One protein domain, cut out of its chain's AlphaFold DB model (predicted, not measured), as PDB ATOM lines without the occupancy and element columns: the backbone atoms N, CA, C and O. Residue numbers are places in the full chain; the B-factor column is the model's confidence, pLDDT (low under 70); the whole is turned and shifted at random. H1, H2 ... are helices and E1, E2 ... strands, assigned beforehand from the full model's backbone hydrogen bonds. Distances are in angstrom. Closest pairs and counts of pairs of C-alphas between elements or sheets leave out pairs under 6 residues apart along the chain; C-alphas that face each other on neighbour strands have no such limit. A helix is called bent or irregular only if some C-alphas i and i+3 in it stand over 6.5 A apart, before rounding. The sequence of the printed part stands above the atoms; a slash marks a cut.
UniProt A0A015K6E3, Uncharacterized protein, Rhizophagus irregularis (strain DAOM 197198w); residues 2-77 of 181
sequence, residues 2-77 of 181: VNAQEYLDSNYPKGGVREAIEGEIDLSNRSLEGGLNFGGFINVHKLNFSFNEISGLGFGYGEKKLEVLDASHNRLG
ATOM      1  N   VAL A   2     -29.939 -37.139  -7.142       94.81
ATOM      2  CA  VAL A   2     -29.286 -38.397  -6.739       94.81
ATOM      3  C   VAL A   2     -29.833 -39.514  -7.618       94.81
ATOM      4  O   VAL A   2     -31.044 -39.602  -7.806       94.81
ATOM      5  N   ASN A   3     -28.970 -40.378  -8.151       98.12
ATOM      6  CA  ASN A   3     -29.433 -41.521  -8.930       98.12
ATOM      7  C   ASN A   3     -30.305 -42.441  -8.052       98.12
ATOM      8  O   ASN A   3     -29.888 -42.882  -6.978       98.12
ATOM      9  N   ALA A   4     -31.524 -42.725  -8.512       98.00
ATOM     10  CA  ALA A   4     -32.516 -43.481  -7.758       98.00
ATOM     11  C   ALA A   4     -32.041 -44.905  -7.440       98.00
ATOM     12  O   ALA A   4     -32.252 -45.393  -6.327       98.00
ATOM     13  N   GLN A   5     -31.373 -45.561  -8.393       97.56
ATOM     14  CA  GLN A   5     -30.858 -46.910  -8.196       97.56
ATOM     15  C   GLN A   5     -29.690 -46.931  -7.214       97.56
ATOM     16  O   GLN A   5     -29.673 -47.783  -6.332       97.56
ATOM     17  N   GLU A   6     -28.746 -45.996  -7.326       97.81
ATOM     18  CA  GLU A   6     -27.610 -45.903  -6.400       97.81
ATOM     19  C   GLU A   6     -28.077 -45.619  -4.969       97.81
ATOM     20  O   GLU A   6     -27.588 -46.235  -4.019       97.81
ATOM     21  N   TYR A   7     -29.074 -44.740  -4.807       97.69
ATOM     22  CA  TYR A   7     -29.705 -44.492  -3.513       97.69
ATOM     23  C   TYR A   7     -30.341 -45.769  -2.955       97.69
ATOM     24  O   TYR A   7     -30.105 -46.128  -1.799       97.69
ATOM     25  N   LEU A   8     -31.127 -46.475  -3.775       96.19
ATOM     26  CA  LEU A   8     -31.774 -47.722  -3.376       96.19
ATOM     27  C   LEU A   8     -30.744 -48.797  -3.004       96.19
ATOM     28  O   LEU A   8     -30.905 -49.456  -1.986       96.19
ATOM     29  N   ASP A   9     -29.689 -48.970  -3.797       96.19
ATOM     30  CA  ASP A   9     -28.639 -49.968  -3.570       96.19
ATOM     31  C   ASP A   9     -27.816 -49.658  -2.309       96.19
ATOM     32  O   ASP A   9     -27.425 -50.582  -1.601       96.19
ATOM     33  N   SER A  10     -27.603 -48.376  -1.990       96.94
ATOM     34  CA  SER A  10     -26.858 -47.956  -0.794       96.94
ATOM     35  C   SER A  10     -27.656 -48.136   0.498       96.94
ATOM     36  O   SER A  10     -27.095 -48.523   1.519       96.94
ATOM     37  N   ASN A  11     -28.964 -47.861   0.466       96.00
ATOM     38  CA  ASN A  11     -29.835 -47.988   1.643       96.00
ATOM     39  C   ASN A  11     -30.391 -49.410   1.809       96.00
ATOM     40  O   ASN A  11     -30.662 -49.850   2.924       96.00
ATOM     41  N   TYR A  12     -30.545 -50.132   0.700       95.25
ATOM     42  CA  TYR A  12     -31.114 -51.474   0.627       95.25
ATOM     43  C   TYR A  12     -30.243 -52.351  -0.284       95.25
ATOM     44  O   TYR A  12     -30.624 -52.658  -1.430       95.25
ATOM     45  N   PRO A  13     -29.051 -52.740   0.194       94.94
ATOM     46  CA  PRO A  13     -28.141 -53.568  -0.578       94.94
ATOM     47  C   PRO A  13     -28.779 -54.919  -0.912       94.94
ATOM     48  O   PRO A  13     -29.707 -55.390  -0.260       94.94
ATOM     49  N   LYS A  14     -28.293 -55.559  -1.972       90.31
ATOM     50  CA  LYS A  14     -28.710 -56.924  -2.326       90.31
ATOM     51  C   LYS A  14     -28.094 -57.940  -1.355       90.31
ATOM     52  O   LYS A  14     -27.178 -57.612  -0.608       90.31
ATOM     53  N   GLY A  15     -28.558 -59.189  -1.417       88.19
ATOM     54  CA  GLY A  15     -28.006 -60.292  -0.623       88.19
ATOM     55  C   GLY A  15     -28.830 -60.625   0.620       88.19
ATOM     56  O   GLY A  15     -28.266 -60.811   1.691       88.19
ATOM     57  N   GLY A  16     -30.159 -60.676   0.490       87.06
ATOM     58  CA  GLY A  16     -31.075 -61.058   1.569       87.06
ATOM     59  C   GLY A  16     -31.725 -59.876   2.287       87.06
ATOM     60  O   GLY A  16     -32.777 -60.045   2.899       87.06
ATOM     61  N   VAL A  17     -31.145 -58.673   2.201       93.94
ATOM     62  CA  VAL A  17     -31.694 -57.483   2.875       93.94
ATOM     63  C   VAL A  17     -33.027 -57.068   2.255       93.94
ATOM     64  O   VAL A  17     -33.976 -56.816   2.984       93.94
ATOM     65  N   ARG A  18     -33.137 -57.031   0.922       93.75
ATOM     66  CA  ARG A  18     -34.390 -56.636   0.246       93.75
ATOM     67  C   ARG A  18     -35.512 -57.634   0.482       93.75
ATOM     68  O   ARG A  18     -36.663 -57.244   0.644       93.75
ATOM     69  N   GLU A  19     -35.157 -58.911   0.505       93.06
ATOM     70  CA  GLU A  19     -36.071 -60.028   0.689       93.06
ATOM     71  C   GLU A  19     -36.653 -60.052   2.108       93.06
ATOM     72  O   GLU A  19     -37.810 -60.431   2.289       93.06
ATOM     73  N   ALA A  20     -35.870 -59.608   3.095       93.38
ATOM     74  CA  ALA A  20     -36.278 -59.506   4.492       93.38
ATOM     75  C   ALA A  20     -37.147 -58.274   4.801       93.38
ATOM     76  O   ALA A  20     -37.709 -58.196   5.891       93.38
ATOM     77  N   ILE A  21     -37.256 -57.303   3.886       93.56
ATOM     78  CA  ILE A  21     -38.050 -56.094   4.129       93.56
ATOM     79  C   ILE A  21     -39.528 -56.373   3.895       93.56
ATOM     80  O   ILE A  21     -39.952 -56.759   2.804       93.56
ATOM     81  N   GLU A  22     -40.309 -56.094   4.931       94.00
ATOM     82  CA  GLU A  22     -41.762 -56.187   4.941       94.00
ATOM     83  C   GLU A  22     -42.389 -54.792   5.082       94.00
ATOM     84  O   GLU A  22     -41.760 -53.853   5.573       94.00
ATOM     85  N   GLY A  23     -43.650 -54.646   4.669       92.94
ATOM     86  CA  GLY A  23     -44.410 -53.413   4.889       92.94
ATOM     87  C   GLY A  23     -44.238 -52.366   3.787       92.94
ATOM     88  O   GLY A  23     -44.601 -52.623   2.639       92.94
ATOM     89  N   GLU A  24     -43.773 -51.165   4.134       95.75
ATOM     90  CA  GLU A  24     -43.744 -49.994   3.246       95.75
ATOM     91  C   GLU A  24     -42.318 -49.505   2.969       95.75
ATOM     92  O   GLU A  24     -41.492 -49.425   3.875       95.75
ATOM     93  N   ILE A  25     -42.057 -49.112   1.720       96.12
ATOM     94  CA  ILE A  25     -40.873 -48.341   1.335       96.12
ATOM     95  C   ILE A  25     -41.308 -46.979   0.798       96.12
ATOM     96  O   ILE A  25     -42.022 -46.901  -0.204       96.12
ATOM     97  N   ASP A  26     -40.822 -45.917   1.445       97.88
ATOM     98  CA  ASP A  26     -41.072 -44.527   1.062       97.88
ATOM     99  C   ASP A  26     -39.786 -43.808   0.608       97.88
ATOM    100  O   ASP A  26     -38.882 -43.467   1.382       97.88
ATOM    101  N   LEU A  27     -39.722 -43.582  -0.701       97.62
ATOM    102  CA  LEU A  27     -38.685 -42.857  -1.428       97.62
ATOM    103  C   LEU A  27     -39.188 -41.495  -1.933       97.62
ATOM    104  O   LEU A  27     -38.521 -40.883  -2.770       97.62
ATOM    105  N   SER A  28     -40.359 -41.034  -1.486       98.38
ATOM    106  CA  SER A  28     -40.979 -39.821  -2.013       98.38
ATOM    107  C   SER A  28     -40.226 -38.542  -1.650       98.38
ATOM    108  O   SER A  28     -39.616 -38.447  -0.583       98.38
ATOM    109  N   ASN A  29     -40.276 -37.548  -2.544       98.06
ATOM    110  CA  ASN A  29     -39.712 -36.211  -2.330       98.06
ATOM    111  C   ASN A  29     -38.220 -36.216  -1.943       98.06
ATOM    112  O   ASN A  29     -37.803 -35.631  -0.940       98.06
ATOM    113  N   ARG A  30     -37.401 -36.916  -2.733       97.19
ATOM    114  CA  ARG A  30     -35.961 -37.097  -2.474       97.19
ATOM    115  C   ARG A  30     -35.064 -36.540  -3.575       97.19
ATOM    116  O   ARG A  30     -33.850 -36.719  -3.511       97.19
ATOM    117  N   SER A  31     -35.644 -35.873  -4.574       97.44
ATOM    118  CA  SER A  31     -34.927 -35.403  -5.769       97.44
ATOM    119  C   SER A  31     -34.134 -36.533  -6.452       97.44
ATOM    120  O   SER A  31     -32.998 -36.330  -6.902       97.44
ATOM    121  N   LEU A  32     -34.724 -37.735  -6.469       98.31
ATOM    122  CA  LEU A  32     -34.166 -38.910  -7.131       98.31
ATOM    123  C   LEU A  32     -34.396 -38.823  -8.634       98.31
ATOM    124  O   LEU A  32     -35.470 -38.424  -9.068       98.31
ATOM    125  N   GLU A  33     -33.421 -39.247  -9.425       98.50
ATOM    126  CA  GLU A  33     -33.517 -39.251 -10.885       98.50
ATOM    127  C   GLU A  33     -33.067 -40.580 -11.496       98.50
ATOM    128  O   GLU A  33     -32.487 -41.441 -10.832       98.50
ATOM    129  N   GLY A  34     -33.299 -40.733 -12.797       98.19
ATOM    130  CA  GLY A  34     -32.884 -41.916 -13.543       98.19
ATOM    131  C   GLY A  34     -33.831 -43.099 -13.349       98.19
ATOM    132  O   GLY A  34     -35.016 -42.934 -13.063       98.19
ATOM    133  N   GLY A  35     -33.322 -44.309 -13.573       96.94
ATOM    134  CA  GLY A  35     -34.103 -45.538 -13.451       96.94
ATOM    135  C   GLY A  35     -34.166 -46.059 -12.016       96.94
ATOM    136  O   GLY A  35     -33.172 -46.021 -11.296       96.94
ATOM    137  N   LEU A  36     -35.315 -46.612 -11.635       95.75
ATOM    138  CA  LEU A  36     -35.536 -47.310 -10.375       95.75
ATOM    139  C   LEU A  36     -35.952 -48.760 -10.648       95.75
ATOM    140  O   LEU A  36     -37.049 -49.032 -11.139       95.75
ATOM    141  N   ASN A  37     -35.080 -49.706 -10.306       94.50
ATOM    142  CA  ASN A  37     -35.361 -51.135 -10.315       94.50
ATOM    143  C   ASN A  37     -35.611 -51.643  -8.889       94.50
ATOM    144  O   ASN A  37     -34.699 -51.803  -8.075       94.50
ATOM    145  N   PHE A  38     -36.872 -51.970  -8.630       91.88
ATOM    146  CA  PHE A  38     -37.392 -52.457  -7.361       91.88
ATOM    147  C   PHE A  38     -37.385 -53.997  -7.247       91.88
ATOM    148  O   PHE A  38     -38.290 -54.615  -6.678       91.88
ATOM    149  N   GLY A  39     -36.388 -54.653  -7.843       92.31
ATOM    150  CA  GLY A  39     -36.164 -56.094  -7.718       92.31
ATOM    151  C   GLY A  39     -35.640 -56.494  -6.335       92.31
ATOM    152  O   GLY A  39     -34.853 -55.763  -5.728       92.31
ATOM    153  N   GLY A  40     -36.058 -57.672  -5.858       91.75
ATOM    154  CA  GLY A  40     -35.662 -58.256  -4.566       91.75
ATOM    155  C   GLY A  40     -36.613 -57.956  -3.401       91.75
ATOM    156  O   GLY A  40     -36.622 -58.686  -2.420       91.75
ATOM    157  N   PHE A  41     -37.468 -56.937  -3.517       93.19
ATOM    158  CA  PHE A  41     -38.461 -56.584  -2.495       93.19
ATOM    159  C   PHE A  41     -39.743 -57.412  -2.651       93.19
ATOM    160  O   PHE A  41     -40.753 -56.938  -3.176       93.19
ATOM    161  N   ILE A  42     -39.683 -58.680  -2.254       92.50
ATOM    162  CA  ILE A  42     -40.783 -59.643  -2.435       92.50
ATOM    163  C   ILE A  42     -41.886 -59.512  -1.371       92.50
ATOM    164  O   ILE A  42     -43.048 -59.811  -1.649       92.50
ATOM    165  N   ASN A  43     -41.546 -59.003  -0.180       94.19
ATOM    166  CA  ASN A  43     -42.463 -58.876   0.958       94.19
ATOM    167  C   ASN A  43     -42.967 -57.441   1.210       94.19
ATOM    168  O   ASN A  43     -43.713 -57.210   2.159       94.19
ATOM    169  N   VAL A  44     -42.614 -56.476   0.357       95.31
ATOM    170  CA  VAL A  44     -43.121 -55.097   0.449       95.31
ATOM    171  C   VAL A  44     -44.560 -55.026  -0.068       95.31
ATOM    172  O   VAL A  44     -44.862 -55.508  -1.159       95.31
ATOM    173  N   HIS A  45     -45.436 -54.397   0.713       96.50
ATOM    174  CA  HIS A  45     -46.861 -54.212   0.429       96.50
ATOM    175  C   HIS A  45     -47.173 -52.813  -0.114       96.50
ATOM    176  O   HIS A  45     -48.127 -52.656  -0.879       96.50
ATOM    177  N   LYS A  46     -46.368 -51.800   0.232       97.69
ATOM    178  CA  LYS A  46     -46.525 -50.429  -0.270       97.69
ATOM    179  C   LYS A  46     -45.197 -49.846  -0.733       97.69
ATOM    180  O   LYS A  46     -44.200 -49.901  -0.021       97.69
ATOM    181  N   LEU A  47     -45.201 -49.270  -1.927       97.38
ATOM    182  CA  LEU A  47     -44.071 -48.558  -2.502       97.38
ATOM    183  C   LEU A  47     -44.530 -47.159  -2.894       97.38
ATOM    184  O   LEU A  47     -45.407 -47.011  -3.743       97.38
ATOM    185  N   ASN A  48     -43.899 -46.152  -2.304       98.62
ATOM    186  CA  ASN A  48     -44.067 -44.760  -2.679       98.62
ATOM    187  C   ASN A  48     -42.725 -44.210  -3.174       98.62
ATOM    188  O   ASN A  48     -41.745 -44.226  -2.439       98.62
ATOM    189  N   PHE A  49     -42.665 -43.720  -4.408       98.38
ATOM    190  CA  PHE A  49     -41.525 -42.945  -4.917       98.38
ATOM    191  C   PHE A  49     -41.983 -41.650  -5.597       98.38
ATOM    192  O   PHE A  49     -41.299 -41.110  -6.471       98.38
ATOM    193  N   SER A  50     -43.142 -41.141  -5.185       98.81
ATOM    194  CA  SER A  50     -43.728 -39.924  -5.735       98.81
ATOM    195  C   SER A  50     -42.858 -38.678  -5.538       98.81
ATOM    196  O   SER A  50     -41.964 -38.651  -4.692       98.81
ATOM    197  N   PHE A  51     -43.114 -37.627  -6.315       98.75
ATOM    198  CA  PHE A  51     -42.397 -36.345  -6.221       98.75
ATOM    199  C   PHE A  51     -40.879 -36.498  -6.394       98.75
ATOM    200  O   PHE A  51     -40.077 -36.068  -5.564       98.75
ATOM    201  N   ASN A  52     -40.479 -37.136  -7.487       98.75
ATOM    202  CA  ASN A  52     -39.086 -37.284  -7.887       98.75
ATOM    203  C   ASN A  52     -38.951 -36.974  -9.391       98.75
ATOM    204  O   ASN A  52     -39.857 -36.450 -10.034       98.75
ATOM    205  N   GLU A  53     -37.794 -37.270  -9.968       98.50
ATOM    206  CA  GLU A  53     -37.491 -37.125 -11.392       98.50
ATOM    207  C   GLU A  53     -37.165 -38.491 -12.026       98.50
ATOM    208  O   GLU A  53     -36.368 -38.588 -12.963       98.50
ATOM    209  N   ILE A  54     -37.773 -39.569 -11.509       98.50
ATOM    210  CA  ILE A  54     -37.538 -40.942 -11.974       98.50
ATOM    211  C   ILE A  54     -38.088 -41.091 -13.390       98.50
ATOM    212  O   ILE A  54     -39.252 -40.797 -13.655       98.50
ATOM    213  N   SER A  55     -37.244 -41.571 -14.299       97.81
ATOM    214  CA  SER A  55     -37.543 -41.699 -15.729       97.81
ATOM    215  C   SER A  55     -37.682 -43.146 -16.201       97.81
ATOM    216  O   SER A  55     -38.129 -43.391 -17.319       97.81
ATOM    217  N   GLY A  56     -37.348 -44.122 -15.353       96.44
ATOM    218  CA  GLY A  56     -37.517 -45.542 -15.652       96.44
ATOM    219  C   GLY A  56     -37.968 -46.329 -14.431       96.44
ATOM    220  O   GLY A  56     -37.486 -46.095 -13.328       96.44
ATOM    221  N   LEU A  57     -38.866 -47.290 -14.634       94.69
ATOM    222  CA  LEU A  57     -39.378 -48.164 -13.582       94.69
ATOM    223  C   LEU A  57     -39.204 -49.623 -13.992       94.69
ATOM    224  O   LEU A  57     -39.654 -50.042 -15.058       94.69
ATOM    225  N   GLY A  58     -38.579 -50.405 -13.121       91.75
ATOM    226  CA  GLY A  58     -38.467 -51.849 -13.250       91.75
ATOM    227  C   GLY A  58     -38.853 -52.526 -11.945       91.75
ATOM    228  O   GLY A  58     -38.503 -52.062 -10.867       91.75
ATOM    229  N   PHE A  59     -39.550 -53.652 -12.026       84.12
ATOM    230  CA  PHE A  59     -39.897 -54.441 -10.845       84.12
ATOM    231  C   PHE A  59     -38.996 -55.675 -10.680       84.12
ATOM    232  O   PHE A  59     -38.924 -56.226  -9.587       84.12
ATOM    233  N   GLY A  60     -38.266 -56.094 -11.716       80.56
ATOM    234  CA  GLY A  60     -37.514 -57.350 -11.682       80.56
ATOM    235  C   GLY A  60     -38.426 -58.580 -11.568       80.56
ATOM    236  O   GLY A  60     -39.644 -58.478 -11.708       80.56
ATOM    237  N   TYR A  61     -37.826 -59.747 -11.332       67.50
ATOM    238  CA  TYR A  61     -38.529 -61.030 -11.216       67.50
ATOM    239  C   TYR A  61     -38.952 -61.327  -9.767       67.50
ATOM    240  O   TYR A  61     -38.320 -60.845  -8.826       67.50
ATOM    241  N   GLY A  62     -39.988 -62.154  -9.601       61.34
ATOM    242  CA  GLY A  62     -40.463 -62.656  -8.306       61.34
ATOM    243  C   GLY A  62     -41.912 -62.275  -7.996       61.34
ATOM    244  O   GLY A  62     -42.412 -61.254  -8.470       61.34
ATOM    245  N   GLU A  63     -42.585 -63.107  -7.198       58.91
ATOM    246  CA  GLU A  63     -43.928 -62.814  -6.694       58.91
ATOM    247  C   GLU A  63     -43.868 -61.661  -5.693       58.91
ATOM    248  O   GLU A  63     -43.095 -61.679  -4.736       58.91
ATOM    249  N   LYS A  64     -44.670 -60.628  -5.944       78.38
ATOM    250  CA  LYS A  64     -44.674 -59.394  -5.159       78.38
ATOM    251  C   LYS A  64     -45.986 -59.277  -4.414       78.38
ATOM    252  O   LYS A  64     -47.052 -59.245  -5.030       78.38
ATOM    253  N   LYS A  65     -45.892 -59.092  -3.101       93.19
ATOM    254  CA  LYS A  65     -47.031 -58.742  -2.241       93.19
ATOM    255  C   LYS A  65     -47.450 -57.269  -2.361       93.19
ATOM    256  O   LYS A  65     -48.227 -56.794  -1.547       93.19
ATOM    257  N   LEU A  66     -46.937 -56.542  -3.357       95.19
ATOM    258  CA  LEU A  66     -47.177 -55.113  -3.519       95.19
ATOM    259  C   LEU A  66     -48.656 -54.842  -3.821       95.19
ATOM    260  O   LEU A  66     -49.157 -55.202  -4.882       95.19
ATOM    261  N   GLU A  67     -49.331 -54.173  -2.894       97.69
ATOM    262  CA  GLU A  67     -50.746 -53.816  -2.990       97.69
ATOM    263  C   GLU A  67     -50.945 -52.343  -3.358       97.69
ATOM    264  O   GLU A  67     -51.929 -51.995  -4.013       97.69
ATOM    265  N   VAL A  68     -50.007 -51.479  -2.959       98.31
ATOM    266  CA  VAL A  68     -50.074 -50.029  -3.167       98.31
ATOM    267  C   VAL A  68     -48.808 -49.542  -3.859       98.31
ATOM    268  O   VAL A  68     -47.699 -49.735  -3.358       98.31
ATOM    269  N   LEU A  69     -48.984 -48.877  -4.997       97.94
ATOM    270  CA  LEU A  69     -47.918 -48.234  -5.752       97.94
ATOM    271  C   LEU A  69     -48.259 -46.761  -5.977       97.94
ATOM    272  O   LEU A  69     -49.201 -46.450  -6.707       97.94
ATOM    273  N   ASP A  70     -47.459 -45.869  -5.401       98.81
ATOM    274  CA  ASP A  70     -47.481 -44.449  -5.736       98.81
ATOM    275  C   ASP A  70     -46.207 -44.055  -6.488       98.81
ATOM    276  O   ASP A  70     -45.100 -44.040  -5.942       98.81
ATOM    277  N   ALA A  71     -46.392 -43.764  -7.770       98.50
ATOM    278  CA  ALA A  71     -45.370 -43.372  -8.726       98.50
ATOM    279  C   ALA A  71     -45.626 -41.959  -9.281       98.50
ATOM    280  O   ALA A  71     -45.051 -41.573 -10.305       98.50
ATOM    281  N   SER A  72     -46.519 -41.197  -8.645       98.88
ATOM    282  CA  SER A  72     -46.965 -39.896  -9.141       98.88
ATOM    283  C   SER A  72     -45.864 -38.841  -9.141       98.88
ATOM    284  O   SER A  72     -44.872 -38.967  -8.428       98.88
ATOM    285  N   HIS A  73     -46.027 -37.784  -9.937       98.81
ATOM    286  CA  HIS A  73     -45.077 -36.664  -9.991       98.81
ATOM    287  C   HIS A  73     -43.641 -37.137 -10.262       98.81
ATOM    288  O   HIS A  73     -42.746 -36.973  -9.433       98.81
ATOM    289  N   ASN A  74     -43.453 -37.768 -11.418       98.81
ATOM    290  CA  ASN A  74     -42.170 -38.277 -11.892       98.81
ATOM    291  C   ASN A  74     -41.992 -37.967 -13.387       98.81
ATOM    292  O   ASN A  74     -42.741 -37.192 -13.984       98.81
ATOM    293  N   ARG A  75     -40.959 -38.548 -14.004       98.44
ATOM    294  CA  ARG A  75     -40.680 -38.453 -15.442       98.44
ATOM    295  C   ARG A  75     -40.935 -39.770 -16.175       98.44
ATOM    296  O   ARG A  75     -40.302 -40.037 -17.195       98.44
ATOM    297  N   LEU A  76     -41.827 -40.614 -15.653       98.56
ATOM    298  CA  LEU A  76     -42.078 -41.934 -16.221       98.56
ATOM    299  C   LEU A  76     -42.844 -41.835 -17.541       98.56
ATOM    300  O   LEU A  76     -43.728 -40.997 -17.714       98.56
ATOM    301  N   GLY A  77     -42.511 -42.724 -18.470       96.81
ATOM    302  CA  GLY A  77     -43.091 -42.755 -19.803       96.81
ATOM    303  C   GLY A  77     -42.106 -43.314 -20.829       96.81
ATOM    304  O   GLY A  77     -40.995 -43.705 -20.477       96.81
TER     305      GLY A  77
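AT A GLANCE: This is residues 2 to 77 of the 181 residues of an uncharacterized protein of Rhizophagus irregularis (strain DAOM 197198w) (UniProt A0A015K6E3). The chain is wound in stacked turns, a short solenoid: the parallel strands E1, E3 and E5 line one side of the coil, and the parallel strands E2 and E4, running back the other way, line another. The helix H1 packs on E2 at the first end of the stack. The printed part has 76 residues, with one named helix and five named strands in the order H1, E1, E2, E3, E4, E5; one sheet has the order E1, E3, E5 and the other E2, E4. The class is mixed, helices and strands, though under half of the residues are in named elements. The whole is compact, with a radius of gyration of the C-alphas of 11.4 A, and rounded, with spans of 28 by 24 by 19 A.

IN THESE COORDINATES: Find C-alpha 4 at (-32.516, -43.481, -7.758); from there H1, residues 4 to 11, runs 10.8 A to C-alpha 11. Next look for E1 at residues 23 to 26, 10.2 A long, beginning at C-alpha 23 at (-44.410, -53.413, 4.889). E2, residues 32 to 37, covers 12.7 A, and E3, residues 44 to 48, covers 10.8 A. E4, residues 53 to 58, covers 14.9 A. E5, residues 68 to 70, covers 6.7 A and ends at C-alpha 70 at (-47.481, -44.449, -5.736).

HOW THE PARTS SIT: Look first at the larger sheet, where E3 is the inner strand and E1 and E5 are the edge strands. E1 and E3 are parallel, with 18 degrees between their directions; N 45 and O 23 are 2.7 A apart, within hydrogen-bond range. E3 and E5 are parallel too, at 18 degrees, with N 47 and O 68 at 2.9 A. In the other sheet, E2 and E4 are parallel at 3 degrees, with N 53 and O 32 at 2.7 A and N 36 and O 56 at 2.8 A. Residues 2 to 3 pair in parallel with residues 32 to 33 of E2. The closest C-alphas of H1 and E2 are those of Ala 4 and Leu 32, 4.9 A apart. H1 is not on the sheet of E1, E3 and E5. In H1, every O i to N i+4 pair is within hydrogen-bond range. Among the strands that are apart are E1 and E4, and E2 and E5.

THE WHOLE: The two C-alphas farthest apart, those of Gly 15 and His 73, are 30.6 A from each other. The printed part has no cut. The link from H1 to E1, 11 residues, is long; those from E1 to E2 and from E3 to E4 are tight. The mean pLDDT of the printed part is 94.1, and you will find values under 70 at residues 61 to 63.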